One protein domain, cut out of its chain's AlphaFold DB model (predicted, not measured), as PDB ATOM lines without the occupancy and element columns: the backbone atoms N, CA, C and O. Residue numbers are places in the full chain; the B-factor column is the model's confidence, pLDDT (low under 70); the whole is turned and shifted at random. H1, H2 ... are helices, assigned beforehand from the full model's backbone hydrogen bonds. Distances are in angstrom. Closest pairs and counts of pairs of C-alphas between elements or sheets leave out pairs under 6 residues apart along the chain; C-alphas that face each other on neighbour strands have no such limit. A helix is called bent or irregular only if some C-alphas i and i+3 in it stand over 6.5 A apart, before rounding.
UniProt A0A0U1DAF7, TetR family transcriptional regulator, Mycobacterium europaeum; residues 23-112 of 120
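What this domain is: This is residues 23 to 112 of the 120 residues of the protein "TetR family transcriptional regulator" of Mycobacterium europaeum (UniProt A0A0U1DAF7). Two long helices, H1 and H5, lie side by side and run the same way, and H2 folds back from the last residues of H1 at a slant, so that H1 and H2 make a hairpin that opens like a V. Short H3 fills the open end of that V, crossing H1 at residues 30 to 34, and short H4 follows it out to one end of the body before the chain turns back into H5. The printed part has 90 residues with five named helices, H1 to H5 in order along the chain, and no named strand; the class is all helix. It is compact, with a radius of gyration of the C-alphas of 13.9 A, and elongated, spanning 40 by 24 by 20 A.

Where its parts are: H1 holds residues 23 to 46, from C-alpha 23 at (146.051, 123.072, 184.433), and is 34.0 A long from first to last C-alpha. It is irregular, with C-alphas 40 and 43 7.2 A apart, and has a kink of 34 degrees near residue 40. H2, residues 51 to 68, is 25.5 A long and begins at C-alpha 51 at (134.769, 117.286, 218.435). H3 holds residues 70 to 76 and H4 residues 79 to 84. H5, residues 89 to 110, is 31.4 A long and ends at C-alpha 110 at (131.135, 111.999, 217.400). It too is irregular, with C-alphas 102 and 105 7.0 A apart, and has a kink of 40 degrees near residue 103.

How they stand to each other: H1 touches H5 at a shallow tilt of 12 degrees, the same way; their closest C-alphas, of Ser 27 and Thr 91, are 5.9 A apart. With residues 41 to 46 alone, H1 touches H2 in a helical hairpin, at a steep tilt of 44 degrees, opposite ways; the closest C-alphas are those of Ile 45 and Ala 54, 5.3 A apart. H3 touches H1 about perpendicular, at 88 degrees, with the closest C-alphas, of Ile 30 and Ile 71, 6.8 A apart. H2 and H3 touch only at the corner, with the closest C-alphas, of Ala 66 and Gly 73, 3.8 A apart. H3 and H4 only just touch, only at the corner, with 3 pairs of C-alphas within 8 A; the closest are those of Val 74 and Leu 82, 6.8 A apart. H2 and H5 only just touch, with 3 such pairs, the closest those of Leu 51 and Trp 110, 6.5 A apart. H4 is apart from H1, H2 and H5. In H2 and H4 every O i to N i+4 pair is within hydrogen-bond range; in H1 it is 18 of 20, in H5 16 of 18, and in H3 1 of 3, beside 3 of 4 O i to N i+3 pairs.

The domain as a whole: The two C-alphas farthest apart, of Gly 84 and Gly 112, are 42.1 A apart. The printed part has no cut, and its four links between helices are tight. The mean pLDDT of the printed part is 85.1, and residues 110 to 112 are under 70.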
ATOM      1  N   GLU A  23     147.003 122.969 183.318       85.00
ATOM      2  CA  GLU A  23     146.051 123.072 184.433       85.00
ATOM      3  C   GLU A  23     145.943 121.735 185.166       85.00
ATOM      4  O   GLU A  23     146.102 121.691 186.376       85.00
ATOM      5  N   SER A  24     145.840 120.619 184.437       86.19
ATOM      6  CA  SER A  24     145.780 119.277 185.023       86.19
ATOM      7  C   SER A  24     147.024 118.921 185.849       86.19
ATOM      8  O   SER A  24     146.910 118.219 186.854       86.19
ATOM      9  N   VAL A  25     148.204 119.451 185.491       87.44
ATOM     10  CA  VAL A  25     149.409 119.309 186.326       87.44
ATOM     11  C   VAL A  25     149.264 120.091 187.627       87.44
ATOM     12  O   VAL A  25     149.599 119.569 188.691       87.44
ATOM     13  N   VAL A  26     148.777 121.334 187.556       86.12
ATOM     14  CA  VAL A  26     148.586 122.171 188.747       86.12
ATOM     15  C   VAL A  26     147.528 121.564 189.662       86.12
ATOM     16  O   VAL A  26     147.792 121.391 190.850       86.12
ATOM     17  N   SER A  27     146.392 121.138 189.112       86.81
ATOM     18  CA  SER A  27     145.343 120.432 189.844       86.81
ATOM     19  C   SER A  27     145.876 119.183 190.542       86.81
ATOM     20  O   SER A  27     145.680 119.019 191.745       86.81
ATOM     21  N   GLY A  28     146.615 118.327 189.827       88.50
ATOM     22  CA  GLY A  28     147.217 117.130 190.415       88.50
ATOM     23  C   GLY A  28     148.228 117.451 191.520       88.50
ATOM     24  O   GLY A  28     148.279 116.763 192.540       88.50
ATOM     25  N   PHE A  29     149.008 118.522 191.358       88.50
ATOM     26  CA  PHE A  29     149.946 118.978 192.380       88.50
ATOM     27  C   PHE A  29     149.232 119.496 193.634       88.50
ATOM     28  O   PHE A  29     149.624 119.133 194.742       88.50
ATOM     29  N   ILE A  30     148.169 120.284 193.469       88.31
ATOM     30  CA  ILE A  30     147.354 120.812 194.568       88.31
ATOM     31  C   ILE A  30     146.671 119.679 195.343       88.31
ATOM     32  O   ILE A  30     146.743 119.649 196.574       88.31
ATOM     33  N   LEU A  31     146.075 118.710 194.643       90.62
ATOM     34  CA  LEU A  31     145.467 117.535 195.272       90.62
ATOM     35  C   LEU A  31     146.504 116.747 196.076       90.62
ATOM     36  O   LEU A  31     146.286 116.451 197.250       90.62
ATOM     37  N   ARG A  32     147.683 116.494 195.496       91.12
ATOM     38  CA  ARG A  32     148.779 115.797 196.184       91.12
ATOM     39  C   ARG A  32     149.302 116.569 197.399       91.12
ATOM     40  O   ARG A  32     149.634 115.960 198.417       91.12
ATOM     41  N   ALA A  33     149.421 117.892 197.300       91.50
ATOM     42  CA  ALA A  33     149.843 118.736 198.415       91.50
ATOM     43  C   ALA A  33     148.826 118.680 199.562       91.50
ATOM     44  O   ALA A  33     149.216 118.502 200.716       91.50
ATOM     45  N   THR A  34     147.537 118.739 199.227       92.25
ATOM     46  CA  THR A  34     146.431 118.635 200.185       92.25
ATOM     47  C   THR A  34     146.407 117.262 200.850       92.25
ATOM     48  O   THR A  34     146.376 117.179 202.071       92.25
ATOM     49  N   GLU A  35     146.534 116.174 200.090       94.00
ATOM     50  CA  GLU A  35     146.586 114.816 200.644       94.00
ATOM     51  C   GLU A  35     147.766 114.639 201.614       94.00
ATOM     52  O   GLU A  35     147.617 114.103 202.714       94.00
ATOM     53  N   ARG A  36     148.952 115.137 201.240       93.31
ATOM     54  CA  ARG A  36     150.137 115.116 202.110       93.31
ATOM     55  C   ARG A  36     149.909 115.922 203.387       93.31
ATOM     56  O   ARG A  36     150.354 115.497 204.454       93.31
ATOM     57  N   TYR A  37     149.250 117.071 203.277       93.62
ATOM     58  CA  TYR A  37     148.881 117.896 204.418       93.62
ATOM     59  C   TYR A  37     147.921 117.153 205.360       93.62
ATOM     60  O   TYR A  37     148.240 116.992 206.537       93.62
ATOM     61  N   LEU A  38     146.816 116.615 204.835       93.62
ATOM     62  CA  LEU A  38     145.819 115.873 205.612       93.62
ATOM     63  C   LEU A  38     146.435 114.653 206.309       93.62
ATOM     64  O   LEU A  38     146.221 114.427 207.497       93.62
ATOM     65  N   ARG A  39     147.303 113.910 205.612       94.12
ATOM     66  CA  ARG A  39     148.030 112.773 206.195       94.12
ATOM     67  C   ARG A  39     148.944 113.183 207.351       94.12
ATOM     68  O   ARG A  39     149.098 112.421 208.300       94.12
ATOM     69  N   ARG A  40     149.562 114.367 207.274       93.06
ATOM     70  CA  ARG A  40     150.436 114.892 208.333       93.06
ATOM     71  C   ARG A  40     149.650 115.253 209.592       93.06
ATOM     72  O   ARG A  40     150.157 115.028 210.683       93.06
ATOM     73  N   ILE A  41     148.459 115.827 209.446       92.38
ATOM     74  CA  ILE A  41     147.651 116.269 210.593       92.38
ATOM     75  C   ILE A  41     146.793 115.145 211.185       92.38
ATOM     76  O   ILE A  41     146.413 115.243 212.346       92.38
ATOM     77  N   ALA A  42     146.514 114.079 210.424       91.25
ATOM     78  CA  ALA A  42     145.634 112.984 210.841       91.25
ATOM     79  C   ALA A  42     145.924 112.437 212.253       91.25
ATOM     80  O   ALA A  42     144.974 112.318 213.025       91.25
ATOM     81  N   PRO A  43     147.190 112.155 212.641       90.44
ATOM     82  CA  PRO A  43     147.485 111.639 213.977       90.44
ATOM     83  C   PRO A  43     147.099 112.625 215.081       90.44
ATOM     84  O   PRO A  43     146.526 112.218 216.079       90.44
ATOM     85  N   ARG A  44     147.338 113.923 214.862       89.19
ATOM     86  CA  ARG A  44     147.014 114.977 215.828       89.19
ATOM     87  C   ARG A  44     145.508 115.121 216.024       89.19
ATOM     88  O   ARG A  44     145.042 115.235 217.146       89.19
ATOM     89  N   ILE A  45     144.739 115.063 214.937       88.50
ATOM     90  CA  ILE A  45     143.273 115.103 215.022       88.50
ATOM     91  C   ILE A  45     142.737 113.884 215.785       88.50
ATOM     92  O   ILE A  45     141.806 114.022 216.574       88.50
ATOM     93  N   ALA A  46     143.357 112.717 215.600       85.56
ATOM     94  CA  ALA A  46     142.982 111.480 216.281       85.56
ATOM     95  C   ALA A  46     143.341 111.440 217.784       85.56
ATOM     96  O   ALA A  46     142.852 110.561 218.487       85.56
ATOM     97  N   GLU A  47     144.179 112.353 218.290       86.94
ATOM     98  CA  GLU A  47     144.528 112.435 219.723       86.94
ATOM     99  C   GLU A  47     143.423 113.076 220.574       86.94
ATOM    100  O   GLU A  47     143.397 112.907 221.795       86.94
ATOM    101  N   HIS A  48     142.507 113.819 219.956       84.38
ATOM    102  CA  HIS A  48     141.426 114.474 220.679       84.38
ATOM    103  C   HIS A  48     140.316 113.484 221.039       84.38
ATOM    104  O   HIS A  48     139.930 112.644 220.233       84.38
ATOM    105  N   ALA A  49     139.756 113.635 222.240       74.31
ATOM    106  CA  ALA A  49     138.611 112.849 222.700       74.31
ATOM    107  C   ALA A  49     137.250 113.450 222.288       74.31
ATOM    108  O   ALA A  49     136.238 112.758 222.358       74.31
ATOM    109  N   ASP A  50     137.224 114.725 221.871       78.56
ATOM    110  CA  ASP A  50     136.009 115.512 221.633       78.56
ATOM    111  C   ASP A  50     136.076 116.348 220.343       78.56
ATOM    112  O   ASP A  50     137.130 116.877 219.969       78.56
ATOM    113  N   LEU A  51     134.907 116.564 219.715       81.56
ATOM    114  CA  LEU A  51     134.769 117.286 218.435       81.56
ATOM    115  C   LEU A  51     135.225 118.732 218.486       81.56
ATOM    116  O   LEU A  51     135.828 119.204 217.524       81.56
ATOM    117  N   GLY A  52     134.947 119.424 219.589       85.38
ATOM    118  CA  GLY A  52     135.343 120.820 219.763       85.38
ATOM    119  C   GLY A  52     136.860 120.992 219.630       85.38
ATOM    120  O   GLY A  52     137.298 121.635 218.675       85.38
ATOM    121  N   PRO A  53     137.659 120.380 220.524       86.94
ATOM    122  CA  PRO A  53     139.118 120.422 220.462       86.94
ATOM    123  C   PRO A  53     139.697 119.994 219.110       86.94
ATOM    124  O   PRO A  53     140.502 120.728 218.548       86.94
ATOM    125  N   ALA A  54     139.232 118.880 218.531       87.44
ATOM    126  CA  ALA A  54     139.741 118.423 217.236       87.44
ATOM    127  C   ALA A  54     139.460 119.411 216.094       87.44
ATOM    128  O   ALA A  54     140.285 119.586 215.200       87.44
ATOM    129  N   SER A  55     138.294 120.064 216.117       87.31
ATOM    130  CA  SER A  55     137.923 121.055 215.103       87.31
ATOM    131  C   SER A  55     138.776 122.315 215.219       87.31
ATOM    132  O   SER A  55     139.214 122.848 214.200       87.31
ATOM    133  N   VAL A  56     139.034 122.779 216.446       91.12
ATOM    134  CA  VAL A  56     139.904 123.937 216.696       91.12
ATOM    135  C   VAL A  56     141.325 123.635 216.225       91.12
ATOM    136  O   VAL A  56     141.856 124.394 215.417       91.12
ATOM    137  N   ASP A  57     141.896 122.493 216.615       91.69
ATOM    138  CA  ASP A  57     143.242 122.088 216.198       91.69
ATOM    139  C   ASP A  57     143.358 121.918 214.676       91.69
ATOM    140  O   ASP A  57     144.338 122.363 214.073       91.69
ATOM    141  N   PHE A  58     142.346 121.332 214.022       91.31
ATOM    142  CA  PHE A  58     142.303 121.229 212.561       91.31
ATOM    143  C   PHE A  58     142.339 122.606 211.893       91.31
ATOM    144  O   PHE A  58     143.111 122.814 210.954       91.31
ATOM    145  N   VAL A  59     141.525 123.556 212.363       92.06
ATOM    146  CA  VAL A  59     141.486 124.916 211.811       92.06
ATOM    147  C   VAL A  59     142.808 125.640 212.065       92.06
ATOM    148  O   VAL A  59     143.375 126.198 211.125       92.06
ATOM    149  N   GLU A  60     143.338 125.598 213.287       94.25
ATOM    150  CA  GLU A  60     144.599 126.256 213.642       94.25
ATOM    151  C   GLU A  60     145.779 125.739 212.815       94.25
ATOM    152  O   GLU A  60     146.558 126.528 212.267       94.25
ATOM    153  N   GLU A  61     145.909 124.418 212.673       93.81
ATOM    154  CA  GLU A  61     146.976 123.821 211.871       93.81
ATOM    155  C   GLU A  61     146.791 124.099 210.378       93.81
ATOM    156  O   GLU A  61     147.779 124.314 209.671       93.81
ATOM    157  N   THR A  62     145.548 124.198 209.906       92.62
ATOM    158  CA  THR A  62     145.254 124.564 208.515       92.62
ATOM    159  C   THR A  62     145.656 126.006 208.226       92.62
ATOM    160  O   THR A  62     146.359 126.259 207.247       92.62
ATOM    161  N   VAL A  63     145.300 126.950 209.100       93.44
ATOM    162  CA  VAL A  63     145.703 128.361 208.977       93.44
ATOM    163  C   VAL A  63     147.227 128.489 209.038       93.44
ATOM    164  O   VAL A  63     147.851 129.156 208.210       93.44
ATOM    165  N   ARG A  64     147.869 127.786 209.974       93.44
ATOM    166  CA  ARG A  64     149.331 127.754 210.099       93.44
ATOM    167  C   ARG A  64     150.006 127.178 208.852       93.44
ATOM    168  O   ARG A  64     151.043 127.696 208.432       93.44
ATOM    169  N   ALA A  65     149.444 126.126 208.260       92.19
ATOM    170  CA  ALA A  65     149.935 125.544 207.016       92.19
ATOM    171  C   ALA A  65     149.760 126.508 205.839       92.19
ATOM    172  O   ALA A  65     150.708 126.695 205.080       92.19
ATOM    173  N   ALA A  66     148.615 127.186 205.737       92.00
ATOM    174  CA  ALA A  66     148.355 128.194 204.711       92.00
ATOM    175  C   ALA A  66     149.396 129.328 204.728       92.00
ATOM    176  O   ALA A  66     149.846 129.772 203.674       92.00
ATOM    177  N   HIS A  67     149.846 129.742 205.915       90.88
ATOM    178  CA  HIS A  67     150.898 130.753 206.055       90.88
ATOM    179  C   HIS A  67     152.311 130.256 205.720       90.88
ATOM    180  O   HIS A  67     153.162 131.054 205.331       90.88
ATOM    181  N   ARG A  68     152.601 128.965 205.909       91.81
ATOM    182  CA  ARG A  68     153.957 128.402 205.747       91.81
ATOM    183  C   ARG A  68     154.196 127.763 204.388       91.81
ATOM    184  O   ARG A  68     155.332 127.704 203.927       91.81
ATOM    185  N   GLU A  69     153.141 127.246 203.776       90.06
ATOM    186  CA  GLU A  69     153.188 126.472 202.547       90.06
ATOM    187  C   GLU A  69     152.383 127.227 201.484       90.06
ATOM    188  O   GLU A  69     151.155 127.142 201.483       90.06
ATOM    189  N   PRO A  70     153.041 127.953 200.553       86.88
ATOM    190  CA  PRO A  70     152.352 128.792 199.571       86.88
ATOM    191  C   PRO A  70     151.275 128.049 198.777       86.88
ATOM    192  O   PRO A  70     150.235 128.614 198.466       86.88
ATOM    193  N   ILE A  71     151.496 126.761 198.493       84.69
ATOM    194  CA  ILE A  71     150.534 125.919 197.776       84.69
ATOM    195  C   ILE A  71     149.236 125.682 198.557       84.69
ATOM    196  O   ILE A  71     148.173 125.603 197.954       84.69
ATOM    197  N   ILE A  72     149.319 125.593 199.886       87.69
ATOM    198  CA  ILE A  72     148.148 125.488 200.758       87.69
ATOM    199  C   ILE A  72     147.501 126.865 200.886       87.69
ATOM    200  O   ILE A  72     146.287 126.974 200.779       87.69
ATOM    201  N   GLY A  73     148.306 127.923 201.023       87.00
ATOM    202  CA  GLY A  73     147.829 129.307 201.083       87.00
ATOM    203  C   GLY A  73     146.999 129.725 199.868       87.00
ATOM    204  O   GLY A  73     145.986 130.399 200.030       87.00
ATOM    205  N   VAL A  74     147.364 129.263 198.667       84.38
ATOM    206  CA  VAL A  74     146.601 129.518 197.432       84.38
ATOM    207  C   VAL A  74     145.141 129.077 197.552       84.38
ATOM    208  O   VAL A  74     144.283 129.776 197.030       84.38
ATOM    209  N   LEU A  75     144.837 127.995 198.280       82.56
ATOM    210  CA  LEU A  75     143.464 127.497 198.467       82.56
ATOM    211  C   LEU A  75     142.553 128.465 199.237       82.56
ATOM    212  O   LEU A  75     141.335 128.330 199.181       82.56
ATOM    213  N   PHE A  76     143.140 129.434 199.941       83.38
ATOM    214  CA  PHE A  76     142.434 130.472 200.693       83.38
ATOM    215  C   PHE A  76     142.343 131.798 199.923       83.38
ATOM    216  O   PHE A  76     141.828 132.782 200.452       83.38
ATOM    217  N   GLY A  77     142.863 131.838 198.692       79.81
ATOM    218  CA  GLY A  77     142.768 132.989 197.802       79.81
ATOM    219  C   GLY A  77     141.363 133.189 197.232       79.81
ATOM    220  O   GLY A  77     140.472 132.348 197.361       79.81
ATOM    221  N   SER A  78     141.156 134.324 196.566       78.50
ATOM    222  CA  SER A  78     139.909 134.611 195.856       78.50
ATOM    223  C   SER A  78     139.692 133.647 194.684       78.50
ATOM    224  O   SER A  78     140.637 133.058 194.161       78.50
ATOM    225  N   ALA A  79     138.458 133.548 194.177       70.62
ATOM    226  CA  ALA A  79     138.173 132.776 192.960       70.62
ATOM    227  C   ALA A  79     139.060 133.193 191.768       70.62
ATOM    228  O   ALA A  79     139.415 132.359 190.939       70.62
ATOM    229  N   ASN A  80     139.466 134.466 191.712       74.69
ATOM    230  CA  ASN A  80     140.384 134.975 190.699       74.69
ATOM    231  C   ASN A  80     141.827 134.481 190.908       74.69
ATOM    232  O   ASN A  80     142.504 134.153 189.936       74.69
ATOM    233  N   ASP A  81     142.283 134.366 192.157       78.25
ATOM    234  CA  ASP A  81     143.598 133.796 192.483       78.25
ATOM    235  C   ASP A  81     143.648 132.303 192.130       78.25
ATOM    236  O   ASP A  81     144.612 131.827 191.528       78.25
ATOM    237  N   LEU A  82     142.565 131.579 192.435       73.44
ATOM    238  CA  LEU A  82     142.406 130.162 192.103       73.44
ATOM    239  C   LEU A  82     142.365 129.947 190.578       73.44
ATOM    240  O   LEU A  82     143.070 129.087 190.046       73.44
ATOM    241  N   ALA A  83     141.612 130.772 189.846       74.06
ATOM    242  CA  ALA A  83     141.599 130.737 188.384       74.06
ATOM    243  C   ALA A  83     142.984 131.063 187.793       74.06
ATOM    244  O   ALA A  83     143.433 130.396 186.862       74.06
ATOM    245  N   GLY A  84     143.703 132.031 188.376       73.94
ATOM    246  CA  GLY A  84     145.047 132.435 187.953       73.94
ATOM    247  C   GLY A  84     146.111 131.342 188.098       73.94
ATOM    248  O   GLY A  84     147.066 131.308 187.317       73.94
ATOM    249  N   VAL A  85     145.941 130.408 189.040       73.50
ATOM    250  CA  VAL A  85     146.812 129.225 189.163       73.50
ATOM    251  C   VAL A  85     146.361 128.046 188.294       73.50
ATOM    252  O   VAL A  85     147.078 127.054 188.203       73.50
ATOM    253  N   GLY A  86     145.225 128.153 187.602       70.69
ATOM    254  CA  GLY A  86     144.696 127.089 186.748       70.69
ATOM    255  C   GLY A  86     143.925 126.016 187.515       70.69
ATOM    256  O   GLY A  86     143.907 124.861 187.090       70.69
ATOM    257  N   LEU A  87     143.300 126.368 188.646       73.38
ATOM    258  CA  LEU A  87     142.336 125.485 189.298       73.38
ATOM    259  C   LEU A  87     141.056 125.416 188.467       73.38
ATOM    260  O   LEU A  87     140.239 126.334 188.468       73.38
ATOM    261  N   ALA A  88     140.873 124.298 187.768       72.62
ATOM    262  CA  ALA A  88     139.608 123.982 187.120       72.62
ATOM    263  C   ALA A  88     138.521 123.676 188.165       72.62
ATOM    264  O   ALA A  88     138.829 123.117 189.220       72.62
ATOM    265  N   GLU A  89     137.254 123.941 187.836       72.25
ATOM    266  CA  GLU A  89     136.076 123.668 188.681       72.25
ATOM    267  C   GLU A  89     136.076 122.245 189.271       72.25
ATOM    268  O   GLU A  89     135.875 122.061 190.471       72.25
ATOM    269  N   GLY A  90     136.423 121.235 188.463       77.31
ATOM    270  CA  GLY A  90     136.521 119.843 188.919       77.31
ATOM    271  C   GLY A  90     137.579 119.603 190.006       77.31
ATOM    272  O   GLY A  90     137.460 118.660 190.783       77.31
ATOM    273  N   THR A  91     138.589 120.468 190.117       81.94
ATOM    274  CA  THR A  91     139.596 120.387 191.188       81.94
ATOM    275  C   THR A  91     139.027 120.851 192.519       81.94
ATOM    276  O   THR A  91     139.338 120.257 193.545       81.94
ATOM    277  N   SER A  92     138.176 121.879 192.510       80.31
ATOM    278  CA  SER A  92     137.494 122.361 193.714       80.31
ATOM    279  C   SER A  92     136.578 121.283 194.290       80.31
ATOM    280  O   SER A  92     136.590 121.058 195.498       80.31
ATOM    281  N   VAL A  93     135.852 120.563 193.426       86.19
ATOM    282  CA  VAL A  93     135.027 119.411 193.827       86.19
ATOM    283  C   VAL A  93     135.896 118.296 194.411       86.19
ATOM    284  O   VAL A  93     135.648 117.853 195.526       86.19
ATOM    285  N   ALA A  94     136.973 117.906 193.724       89.38
ATOM    286  CA  ALA A  94     137.873 116.861 194.214       89.38
ATOM    287  C   ALA A  94     138.556 117.226 195.549       89.38
ATOM    288  O   ALA A  94     138.756 116.362 196.399       89.38
ATOM    289  N   LEU A  95     138.905 118.501 195.754       88.94
ATOM    290  CA  LEU A  95     139.435 118.997 197.027       88.94
ATOM    291  C   LEU A  95     138.396 118.924 198.142       88.94
ATOM    292  O   LEU A  95     138.721 118.492 199.247       88.94
ATOM    293  N   PHE A  96     137.160 119.335 197.855       87.75
ATOM    294  CA  PHE A  96     136.059 119.219 198.801       87.75
ATOM    295  C   PHE A  96     135.843 117.760 199.204       87.75
ATOM    296  O   PHE A  96     135.822 117.466 200.397       87.75
ATOM    297  N   ASP A  97     135.759 116.850 198.232       93.19
ATOM    298  CA  ASP A  97     135.566 115.422 198.486       93.19
ATOM    299  C   ASP A  97     136.706 114.839 199.325       93.19
ATOM    300  O   ASP A  97     136.448 114.144 200.307       93.19
ATOM    301  N   LEU A  98     137.956 115.191 199.008       93.38
ATOM    302  CA  LEU A  98     139.137 114.756 199.751       93.38
ATOM    303  C   LEU A  98     139.086 115.194 201.224       93.38
ATOM    304  O   LEU A  98     139.345 114.398 202.128       93.38
ATOM    305  N   VAL A  99     138.747 116.461 201.483       91.00
ATOM    306  CA  VAL A  99     138.641 116.993 202.852       91.00
ATOM    307  C   VAL A  99     137.426 116.406 203.573       91.00
ATOM    308  O   VAL A  99     137.521 116.037 204.743       91.00
ATOM    309  N   ALA A 100     136.289 116.276 202.890       90.44
ATOM    310  CA  ALA A 100     135.075 115.701 203.454       90.44
ATOM    311  C   ALA A 100     135.268 114.225 203.825       90.44
ATOM    312  O   ALA A 100     134.816 113.790 204.882       90.44
ATOM    313  N   GLU A 101     135.956 113.448 202.987       91.50
ATOM    314  CA  GLU A 101     136.309 112.058 203.267       91.50
ATOM    315  C   GLU A 101     137.257 111.949 204.462       91.50
ATOM    316  O   GLU A 101     137.026 111.124 205.346       91.50
ATOM    317  N   PHE A 102     138.253 112.832 204.541       90.00
ATOM    318  CA  PHE A 102     139.161 112.910 205.681       90.00
ATOM    319  C   PHE A 102     138.436 113.205 207.004       90.00
ATOM    320  O   PHE A 102     138.725 112.571 208.018       90.00
ATOM    321  N   LEU A 103     137.474 114.132 207.006       86.06
ATOM    322  CA  LEU A 103     136.734 114.511 208.216       86.06
ATOM    323  C   LEU A 103     135.592 113.542 208.560       86.06
ATOM    324  O   LEU A 103     135.142 113.493 209.705       86.06
ATOM    325  N   ARG A 104     135.111 112.750 207.596       85.88
ATOM    326  CA  ARG A 104     134.010 111.791 207.775       85.88
ATOM    327  C   ARG A 104     134.153 110.874 208.999       85.88
ATOM    328  O   ARG A 104     133.159 110.758 209.717       85.88
ATOM    329  N   PRO A 105     135.291 110.197 209.259       81.19
ATOM    330  CA  PRO A 105     135.436 109.359 210.449       81.19
ATOM    331  C   PRO A 105     135.291 110.164 211.745       81.19
ATOM    332  O   PRO A 105     134.535 109.742 212.614       81.19
ATOM    333  N   VAL A 106     135.899 111.355 211.815       77.00
ATOM    334  CA  VAL A 106     135.826 112.259 212.978       77.00
ATOM    335  C   VAL A 106     134.375 112.644 213.277       77.00
ATOM    336  O   VAL A 106     133.904 112.541 214.407       77.00
ATOM    337  N   PHE A 107     133.613 113.015 212.244       76.19
ATOM    338  CA  PHE A 107     132.198 113.344 212.412       76.19
ATOM    339  C   PHE A 107     131.336 112.123 212.738       76.19
ATOM    340  O   PHE A 107     130.437 112.229 213.566       76.19
ATOM    341  N   LYS A 108     131.574 110.966 212.109       75.81
ATOM    342  CA  LYS A 108     130.772 109.751 212.334       75.81
ATOM    343  C   LYS A 108     130.913 109.238 213.763       75.81
ATOM    344  O   LYS A 108     129.920 108.808 214.345       75.81
ATOM    345  N   GLU A 109     132.125 109.265 214.299       70.19
ATOM    346  CA  GLU A 109     132.404 108.819 215.659       70.19
ATOM    347  C   GLU A 109     131.674 109.702 216.683       70.19
ATOM    348  O   GLU A 109     131.170 109.205 217.688       70.19
ATOM    349  N   TRP A 110     131.548 111.004 216.403       69.00
ATOM    350  CA  TRP A 110     131.135 111.999 217.400       69.00
ATOM    351  C   TRP A 110     129.759 112.631 217.135       69.00
ATOM    352  O   TRP A 110     129.244 113.383 217.957       69.00
ATOM    353  N   TRP A 111     129.077 112.259 216.046       64.25
ATOM    354  CA  TRP A 111     127.701 112.688 215.743       64.25
ATOM    355  C   TRP A 111     126.707 112.370 216.879       64.25
ATOM    356  O   TRP A 111     125.710 113.068 217.059       64.25
ATOM    357  N   GLY A 112     126.991 111.330 217.674       61.19
ATOM    358  CA  GLY A 112     126.204 110.956 218.850       61.19
ATOM    359  C   GLY A 112     126.382 111.880 220.063       61.19
ATOM    360  O   GLY A 112     125.414 112.088 220.790       61.19
TER     361      GLY A 112